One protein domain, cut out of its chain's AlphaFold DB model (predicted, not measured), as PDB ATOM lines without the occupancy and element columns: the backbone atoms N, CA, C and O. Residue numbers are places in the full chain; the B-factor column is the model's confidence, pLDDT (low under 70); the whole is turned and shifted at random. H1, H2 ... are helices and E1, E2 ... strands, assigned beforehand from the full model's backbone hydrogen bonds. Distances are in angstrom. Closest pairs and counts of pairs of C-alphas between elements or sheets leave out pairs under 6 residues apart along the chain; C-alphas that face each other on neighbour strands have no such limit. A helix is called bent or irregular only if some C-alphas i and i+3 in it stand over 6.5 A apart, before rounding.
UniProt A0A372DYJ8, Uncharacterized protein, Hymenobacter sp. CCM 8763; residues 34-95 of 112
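This is residues 34 to 95 of the 112 residues of an uncharacterized protein of Hymenobacter sp. CCM 8763 (UniProt A0A372DYJ8). A two-stranded hairpin, E1 and E2, sits in the middle, with H1 near E1 and H2 near E2, while H3 and H4 run away from it as an arm whose residues 86 to 95 stick out. The bend at residues 43 to 48 sticks out too. The printed part has 62 residues, with elements in the order H1, H2, E1, E2, H3, H4; the sheet, E1 - E2, is antiparallel and the class is mostly helix. The whole is only just loose, close to compact, with a radius of gyration of the C-alphas of 13.1 A, and elongated, spanning 39 by 23 by 21 A.

E1, residues 65 to 68, and E2, residues 74 to 77, form an antiparallel hairpin at 153 degrees between directions. N 67 and O 75 are 2.9 A apart and N 65 and O 77 3.1 A, within hydrogen-bond range. H1, residues 35 to 41, comes closest to E1 at the C-alphas of Ile 35 and Tyr 65, 4.8 A apart. H2, residues 47 to 56, comes closest to E2 at the C-alphas of Ala 54 and Leu 74, 5.2 A apart. H1 and H2 are apart. H3, residues 79 to 88, and H4, residues 90 to 95, meet only through their link. In H2, H3 and H4 every O i to N i+4 pair is within hydrogen-bond range; in H1 1 of 3 is, beside 3 of 4 O i to N i+3 pairs.

H1 begins at C-alpha 35 (43.499, 16.131, 24.427) and measures 9.7 A; it is irregular, with C-alphas 36 and 39 7.2 A apart. H2 measures 14.5 A, E1 10.8 A, E2 10.4 A and H3 14.0 A. H4, 8.5 A, ends at C-alpha 95 (18.565, 17.170, 12.430).

The C-alphas farthest apart, of Thr 48 and Glu 95, are 40.4 A apart. The printed part has no cut and no long link. No printed residue is under pLDDT 70.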
ATOM      1  N   ASP A  34      40.475  15.968  20.705       95.25
ATOM      2  CA  ASP A  34      41.384  15.045  21.395       95.25
ATOM      3  C   ASP A  34      42.369  15.844  22.253       95.25
ATOM      4  O   ASP A  34      42.988  16.794  21.763       95.25
ATOM      5  N   ILE A  35      42.594  15.430  23.502       95.31
ATOM      6  CA  ILE A  35      43.499  16.131  24.427       95.31
ATOM      7  C   ILE A  35      44.929  16.254  23.875       95.31
ATOM      8  O   ILE A  35      45.656  17.191  24.199       95.31
ATOM      9  N   GLY A  36      45.327  15.360  22.964       94.62
ATOM     10  CA  GLY A  36      46.604  15.436  22.248       94.62
ATOM     11  C   GLY A  36      46.776  16.686  21.372       94.62
ATOM     12  O   GLY A  36      47.900  16.995  20.989       94.62
ATOM     13  N   THR A  37      45.696  17.412  21.072       93.44
ATOM     14  CA  THR A  37      45.713  18.683  20.325       93.44
ATOM     15  C   THR A  37      45.860  19.912  21.230       93.44
ATOM     16  O   THR A  37      46.044  21.023  20.736       93.44
ATOM     17  N   LEU A  38      45.839  19.737  22.558       93.94
ATOM     18  CA  LEU A  38      45.819  20.842  23.521       93.94
ATOM     19  C   LEU A  38      47.031  21.779  23.397       93.94
ATOM     20  O   LEU A  38      46.878  22.993  23.508       93.94
ATOM     21  N   ASP A  39      48.218  21.240  23.106       94.62
ATOM     22  CA  ASP A  39      49.430  22.045  22.890       94.62
ATOM     23  C   ASP A  39      49.306  22.982  21.674       94.62
ATOM     24  O   ASP A  39      49.854  24.087  21.678       94.62
ATOM     25  N   GLU A  40      48.587  22.559  20.630       95.38
ATOM     26  CA  GLU A  40      48.321  23.379  19.446       95.38
ATOM     27  C   GLU A  40      47.292  24.468  19.762       95.38
ATOM     28  O   GLU A  40      47.524  25.638  19.457       95.38
ATOM     29  N   ILE A  41      46.209  24.096  20.450       92.19
ATOM     30  CA  ILE A  41      45.137  25.009  20.869       92.19
ATOM     31  C   ILE A  41      45.680  26.119  21.780       92.19
ATOM     32  O   ILE A  41      45.335  27.289  21.622       92.19
ATOM     33  N   LEU A  42      46.557  25.770  22.725       95.19
ATOM     34  CA  LEU A  42      47.139  26.707  23.691       95.19
ATOM     35  C   LEU A  42      48.422  27.382  23.189       95.19
ATOM     36  O   LEU A  42      49.098  28.090  23.944       95.19
ATOM     37  N   SER A  43      48.780  27.190  21.921       96.88
ATOM     38  CA  SER A  43      49.968  27.802  21.338       96.88
ATOM     39  C   SER A  43      49.895  29.331  21.422       96.88
ATOM     40  O   SER A  43      48.997  29.975  20.883       96.88
ATOM     41  N   GLY A  44      50.863  29.933  22.120       96.75
ATOM     42  CA  GLY A  44      50.919  31.381  22.344       96.75
ATOM     43  C   GLY A  44      50.090  31.888  23.530       96.75
ATOM     44  O   GLY A  44      50.093  33.093  23.782       96.75
ATOM     45  N   VAL A  45      49.428  31.002  24.280       97.31
ATOM     46  CA  VAL A  45      48.751  31.345  25.535       97.31
ATOM     47  C   VAL A  45      49.775  31.406  26.671       97.31
ATOM     48  O   VAL A  45      50.610  30.517  26.840       97.31
ATOM     49  N   GLU A  46      49.728  32.471  27.470       98.00
ATOM     50  CA  GLU A  46      50.636  32.636  28.607       98.00
ATOM     51  C   GLU A  46      50.386  31.556  29.675       98.00
ATOM     52  O   GLU A  46      49.230  31.279  30.004       98.00
ATOM     53  N   PRO A  47      51.428  31.001  30.323       97.69
ATOM     54  CA  PRO A  47      51.247  29.954  31.331       97.69
ATOM     55  C   PRO A  47      50.294  30.334  32.473       97.69
ATOM     56  O   PRO A  47      49.567  29.488  32.984       97.69
ATOM     57  N   THR A  48      50.267  31.607  32.883       98.12
ATOM     58  CA  THR A  48      49.337  32.077  33.923       98.12
ATOM     59  C   THR A  48      47.884  32.044  33.467       98.12
ATOM     60  O   THR A  48      47.005  31.811  34.289       98.12
ATOM     61  N   GLU A  49      47.640  32.276  32.178       98.00
ATOM     62  CA  GLU A  49      46.309  32.169  31.593       98.00
ATOM     63  C   GLU A  49      45.895  30.700  31.504       98.00
ATOM     64  O   GLU A  49      44.828  30.366  31.993       98.00
ATOM     65  N   VAL A  50      46.769  29.792  31.053       97.00
ATOM     66  CA  VAL A  50      46.478  28.342  31.054       97.00
ATOM     67  C   VAL A  50      46.094  27.842  32.453       97.00
ATOM     68  O   VAL A  50      45.088  27.155  32.624       97.00
ATOM     69  N   LEU A  51      46.847  28.247  33.483       97.06
ATOM     70  CA  LEU A  51      46.521  27.919  34.876       97.06
ATOM     71  C   LEU A  51      45.162  28.487  35.307       97.06
ATOM     72  O   LEU A  51      44.446  27.836  36.064       97.06
ATOM     73  N   ARG A  52      44.801  29.687  34.840       97.69
ATOM     74  CA  ARG A  52      43.499  30.307  35.105       97.69
ATOM     75  C   ARG A  52      42.372  29.518  34.439       97.69
ATOM     76  O   ARG A  52      41.389  29.219  35.108       97.69
ATOM     77  N   MET A  53      42.528  29.178  33.159       97.81
ATOM     78  CA  MET A  53      41.549  28.415  32.377       97.81
ATOM     79  C   MET A  53      41.271  27.050  33.017       97.81
ATOM     80  O   MET A  53      40.116  26.681  33.180       97.81
ATOM     81  N   ALA A  54      42.320  26.337  33.443       96.62
ATOM     82  CA  ALA A  54      42.188  25.049  34.124       96.62
ATOM     83  C   ALA A  54      41.605  25.173  35.544       96.62
ATOM     84  O   ALA A  54      40.929  24.268  36.012       96.62
ATOM     85  N   HIS A  55      41.885  26.269  36.259       96.81
ATOM     86  CA  HIS A  55      41.414  26.446  37.636       96.81
ATOM     87  C   HIS A  55      39.915  26.748  37.736       96.81
ATOM     88  O   HIS A  55      39.282  26.323  38.701       96.81
ATOM     89  N   PHE A  56      39.375  27.535  36.802       97.38
ATOM     90  CA  PHE A  56      37.952  27.893  36.796       97.38
ATOM     91  C   PHE A  56      37.085  26.953  35.962       97.38
ATOM     92  O   PHE A  56      35.870  26.987  36.131       97.38
ATOM     93  N   GLY A  57      37.692  26.149  35.092       96.56
ATOM     94  CA  GLY A  57      37.001  25.115  34.335       96.56
ATOM     95  C   GLY A  57      36.940  23.773  35.059       96.56
ATOM     96  O   GLY A  57      37.469  23.604  36.162       96.56
ATOM     97  N   GLU A  58      36.302  22.806  34.409       96.44
ATOM     98  CA  GLU A  58      36.201  21.416  34.856       96.44
ATOM     99  C   GLU A  58      37.185  20.558  34.051       96.44
ATOM    100  O   GLU A  58      36.807  19.861  33.116       96.44
ATOM    101  N   PHE A  59      38.477  20.667  34.383       96.56
ATOM    102  CA  PHE A  59      39.562  20.003  33.654       96.56
ATOM    103  C   PHE A  59      40.277  18.934  34.492       96.56
ATOM    104  O   PHE A  59      40.802  19.215  35.576       96.56
ATOM    105  N   ASP A  60      40.390  17.731  33.934       96.12
ATOM    106  CA  ASP A  60      41.201  16.617  34.413       96.12
ATOM    107  C   ASP A  60      42.181  16.175  33.313       96.12
ATOM    108  O   ASP A  60      41.815  15.852  32.188       96.12
ATOM    109  N   TRP A  61      43.473  16.126  33.646       92.62
ATOM    110  CA  TRP A  61      44.521  15.720  32.701       92.62
ATOM    111  C   TRP A  61      44.416  14.249  32.260       92.62
ATOM    112  O   TRP A  61      45.074  13.834  31.308       92.62
ATOM    113  N   SER A  62      43.670  13.428  33.000       95.38
ATOM    114  CA  SER A  62      43.470  12.016  32.679       95.38
ATOM    115  C   SER A  62      42.341  11.756  31.683       95.38
ATOM    116  O   SER A  62      42.199  10.611  31.252       95.38
ATOM    117  N   ASP A  63      41.597  12.792  31.304       97.88
ATOM    118  CA  ASP A  63      40.544  12.710  30.301       97.88
ATOM    119  C   ASP A  63      41.092  12.651  28.873       97.88
ATOM    120  O   ASP A  63      42.230  13.026  28.581       97.88
ATOM    121  N   ASP A  64      40.252  12.159  27.965       97.38
ATOM    122  CA  ASP A  64      40.620  11.895  26.574       97.38
ATOM    123  C   ASP A  64      40.342  13.100  25.664       97.38
ATOM    124  O   ASP A  64      41.016  13.292  24.647       97.38
ATOM    125  N   TYR A  65      39.363  13.926  26.043       97.06
ATOM    126  CA  TYR A  65      38.851  15.019  25.231       97.06
ATOM    127  C   TYR A  65      38.807  16.340  25.994       97.06
ATOM    128  O   TYR A  65      38.601  16.360  27.204       97.06
ATOM    129  N   VAL A  66      38.967  17.449  25.273       97.12
ATOM    130  CA  VAL A  66      39.011  18.807  25.819       97.12
ATOM    131  C   VAL A  66      38.262  19.790  24.920       97.12
ATOM    132  O   VAL A  66      38.315  19.676  23.695       97.12
ATOM    133  N   LYS A  67      37.605  20.782  25.519       94.94
ATOM    134  CA  LYS A  67      37.090  21.972  24.830       94.94
ATOM    135  C   LYS A  67      37.411  23.239  25.622       94.94
ATOM    136  O   LYS A  67      37.831  23.180  26.781       94.94
ATOM    137  N   ILE A  68      37.217  24.387  24.983       94.38
ATOM    138  CA  ILE A  68      37.212  25.687  25.654       94.38
ATOM    139  C   ILE A  68      35.753  26.129  25.765       94.38
ATOM    140  O   ILE A  68      35.080  26.247  24.745       94.38
ATOM    141  N   ASP A  69      35.266  26.350  26.985       93.00
ATOM    142  CA  ASP A  69      33.894  26.812  27.214       93.00
ATOM    143  C   ASP A  69      33.688  28.263  26.721       93.00
ATOM    144  O   ASP A  69      34.631  29.001  26.410       93.00
ATOM    145  N   VAL A  70      32.435  28.721  26.714       90.88
ATOM    146  CA  VAL A  70      32.072  30.094  26.313       90.88
ATOM    147  C   VAL A  70      32.686  31.192  27.201       90.88
ATOM    148  O   VAL A  70      32.680  32.370  26.836       90.88
ATOM    149  N   TYR A  71      33.218  30.837  28.374       93.62
ATOM    150  CA  TYR A  71      33.919  31.736  29.292       93.62
ATOM    151  C   TYR A  71      35.446  31.695  29.117       93.62
ATOM    152  O   TYR A  71      36.159  32.464  29.771       93.62
ATOM    153  N   GLY A  72      35.960  30.851  28.220       94.31
ATOM    154  CA  GLY A  72      37.382  30.665  27.987       94.31
ATOM    155  C   GLY A  72      38.065  29.778  29.029       94.31
ATOM    156  O   GLY A  72      39.251  29.977  29.284       94.31
ATOM    157  N   ASN A  73      37.355  28.864  29.686       97.19
ATOM    158  CA  ASN A  73      37.923  27.875  30.602       97.19
ATOM    159  C   ASN A  73      38.069  26.514  29.920       97.19
ATOM    160  O   ASN A  73      37.410  26.241  28.923       97.19
ATOM    161  N   LEU A  74      38.950  25.665  30.453       97.00
ATOM    162  CA  LEU A  74      39.109  24.301  29.947       97.00
ATOM    163  C   LEU A  74      38.047  23.392  30.567       97.00
ATOM    164  O   LEU A  74      37.949  23.318  31.789       97.00
ATOM    165  N   GLU A  75      37.319  22.668  29.728       97.44
ATOM    166  CA  GLU A  75      36.487  21.533  30.133       97.44
ATOM    167  C   GLU A  75      37.043  20.265  29.494       97.44
ATOM    168  O   GLU A  75      37.468  20.289  28.335       97.44
ATOM    169  N   SER A  76      37.059  19.162  30.235       97.62
ATOM    170  CA  SER A  76      37.463  17.859  29.713       97.62
ATOM    171  C   SER A  76      36.466  16.770  30.068       97.62
ATOM    172  O   SER A  76      35.696  16.895  31.018       97.62
ATOM    173  N   VAL A  77      36.469  15.711  29.263       97.81
ATOM    174  CA  VAL A  77      35.636  14.529  29.486       97.81
ATOM    175  C   VAL A  77      36.372  13.261  29.073       97.81
ATOM    176  O   VAL A  77      37.133  13.232  28.097       97.81
ATOM    177  N   SER A  78      36.100  12.173  29.785       98.00
ATOM    178  CA  SER A  78      36.571  10.847  29.392       98.00
ATOM    179  C   SER A  78      35.915  10.381  28.088       98.00
ATOM    180  O   SER A  78      34.824  10.825  27.717       98.00
ATOM    181  N   ASN A  79      36.504   9.389  27.416       96.31
ATOM    182  CA  ASN A  79      35.898   8.795  26.223       96.31
ATOM    183  C   ASN A  79      34.497   8.229  26.486       96.31
ATOM    184  O   ASN A  79      33.618   8.312  25.632       96.31
ATOM    185  N   PHE A  80      34.256   7.672  27.676       96.69
ATOM    186  CA  PHE A  80      32.934   7.160  28.033       96.69
ATOM    187  C   PHE A  80      31.883   8.275  28.125       96.69
ATOM    188  O   PHE A  80      30.757   8.101  27.657       96.69
ATOM    189  N   GLU A  81      32.239   9.409  28.729       97.38
ATOM    190  CA  GLU A  81      31.350  10.566  28.862       97.38
ATOM    191  C   GLU A  81      31.103  11.237  27.518       97.38
ATOM    192  O   GLU A  81      29.947  11.505  27.194       97.38
ATOM    193  N   PHE A  82      32.147  11.407  26.705       95.81
ATOM    194  CA  PHE A  82      32.020  11.929  25.348       95.81
ATOM    195  C   PHE A  82      31.105  11.053  24.486       95.81
ATOM    196  O   PHE A  82      30.137  11.541  23.902       95.81
ATOM    197  N   GLU A  83      31.338   9.735  24.460       94.94
ATOM    198  CA  GLU A  83      30.481   8.806  23.720       94.94
ATOM    199  C   GLU A  83      29.019   8.892  24.158       94.94
ATOM    200  O   GLU A  83      28.117   8.751  23.333       94.94
ATOM    201  N   LYS A  84      28.777   9.061  25.459       95.81
ATOM    202  CA  LYS A  84      27.427   9.205  25.992       95.81
ATOM    203  C   LYS A  84      26.808  10.533  25.556       95.81
ATOM    204  O   LYS A  84      25.689  10.512  25.065       95.81
ATOM    205  N   LEU A  85      27.532  11.642  25.685       95.62
ATOM    206  CA  LEU A  85      27.078  12.980  25.303       95.62
ATOM    207  C   LEU A  85      26.663  13.034  23.825       95.62
ATOM    208  O   LEU A  85      25.567  13.484  23.501       95.62
ATOM    209  N   VAL A  86      27.509  12.504  22.941       94.88
ATOM    210  CA  VAL A  86      27.247  12.460  21.496       94.88
ATOM    211  C   VAL A  86      26.057  11.554  21.166       94.88
ATOM    212  O   VAL A  86      25.231  11.909  20.332       94.88
ATOM    213  N   LYS A  87      25.926  10.395  21.829       92.81
ATOM    214  CA  LYS A  87      24.769   9.499  21.636       92.81
ATOM    215  C   LYS A  87      23.469  10.122  22.139       92.81
ATOM    216  O   LYS A  87      22.453   9.997  21.465       92.81
ATOM    217  N   ASP A  88      23.503  10.776  23.297       95.75
ATOM    218  CA  ASP A  88      22.339  11.444  23.887       95.75
ATOM    219  C   ASP A  88      21.889  12.643  23.023       95.75
ATOM    220  O   ASP A  88      20.702  12.961  23.004       95.75
ATOM    221  N   SER A  89      22.810  13.243  22.257       96.06
ATOM    222  CA  SER A  89      22.557  14.370  21.340       96.06
ATOM    223  C   SER A  89      22.398  13.944  19.870       96.06
ATOM    224  O   SER A  89      22.363  14.794  18.985       96.06
ATOM    225  N   HIS A  90      22.310  12.637  19.583       94.31
ATOM    226  CA  HIS A  90      22.291  12.098  18.215       94.31
ATOM    227  C   HIS A  90      21.256  12.792  17.322       94.31
ATOM    228  O   HIS A  90      21.583  13.230  16.222       94.31
ATOM    229  N   ASP A  91      20.014  12.887  17.797       94.00
ATOM    230  CA  ASP A  91      18.906  13.404  16.992       94.00
ATOM    231  C   ASP A  91      19.102  14.887  16.650       94.00
ATOM    232  O   ASP A  91      18.864  15.277  15.514       94.00
ATOM    233  N   GLU A  92      19.623  15.680  17.590       96.00
ATOM    234  CA  GLU A  92      19.945  17.098  17.391       96.00
ATOM    235  C   GLU A  92      21.058  17.287  16.351       96.00
ATOM    236  O   GLU A  92      20.913  18.082  15.421       96.00
ATOM    237  N   ILE A  93      22.143  16.511  16.464       96.12
ATOM    238  CA  ILE A  93      23.266  16.546  15.515       96.12
ATOM    239  C   ILE A  93      22.768  16.229  14.101       96.12
ATOM    240  O   ILE A  93      23.089  16.930  13.140       96.12
ATOM    241  N   VAL A  94      21.981  15.157  13.972       94.38
ATOM    242  CA  VAL A  94      21.483  14.680  12.681       94.38
ATOM    243  C   VAL A  94      20.474  15.651  12.081       94.38
ATOM    244  O   VAL A  94      20.553  15.931  10.887       94.38
ATOM    245  N   GLU A  95      19.540  16.172  12.877       95.00
ATOM    246  CA  GLU A  95      18.565  17.170  12.430       95.00
ATOM    247  C   GLU A  95      19.278  18.405  11.880       95.00
ATOM    248  O   GLU A  95      19.067  18.758  10.718       95.00
TER     249      GLU A  95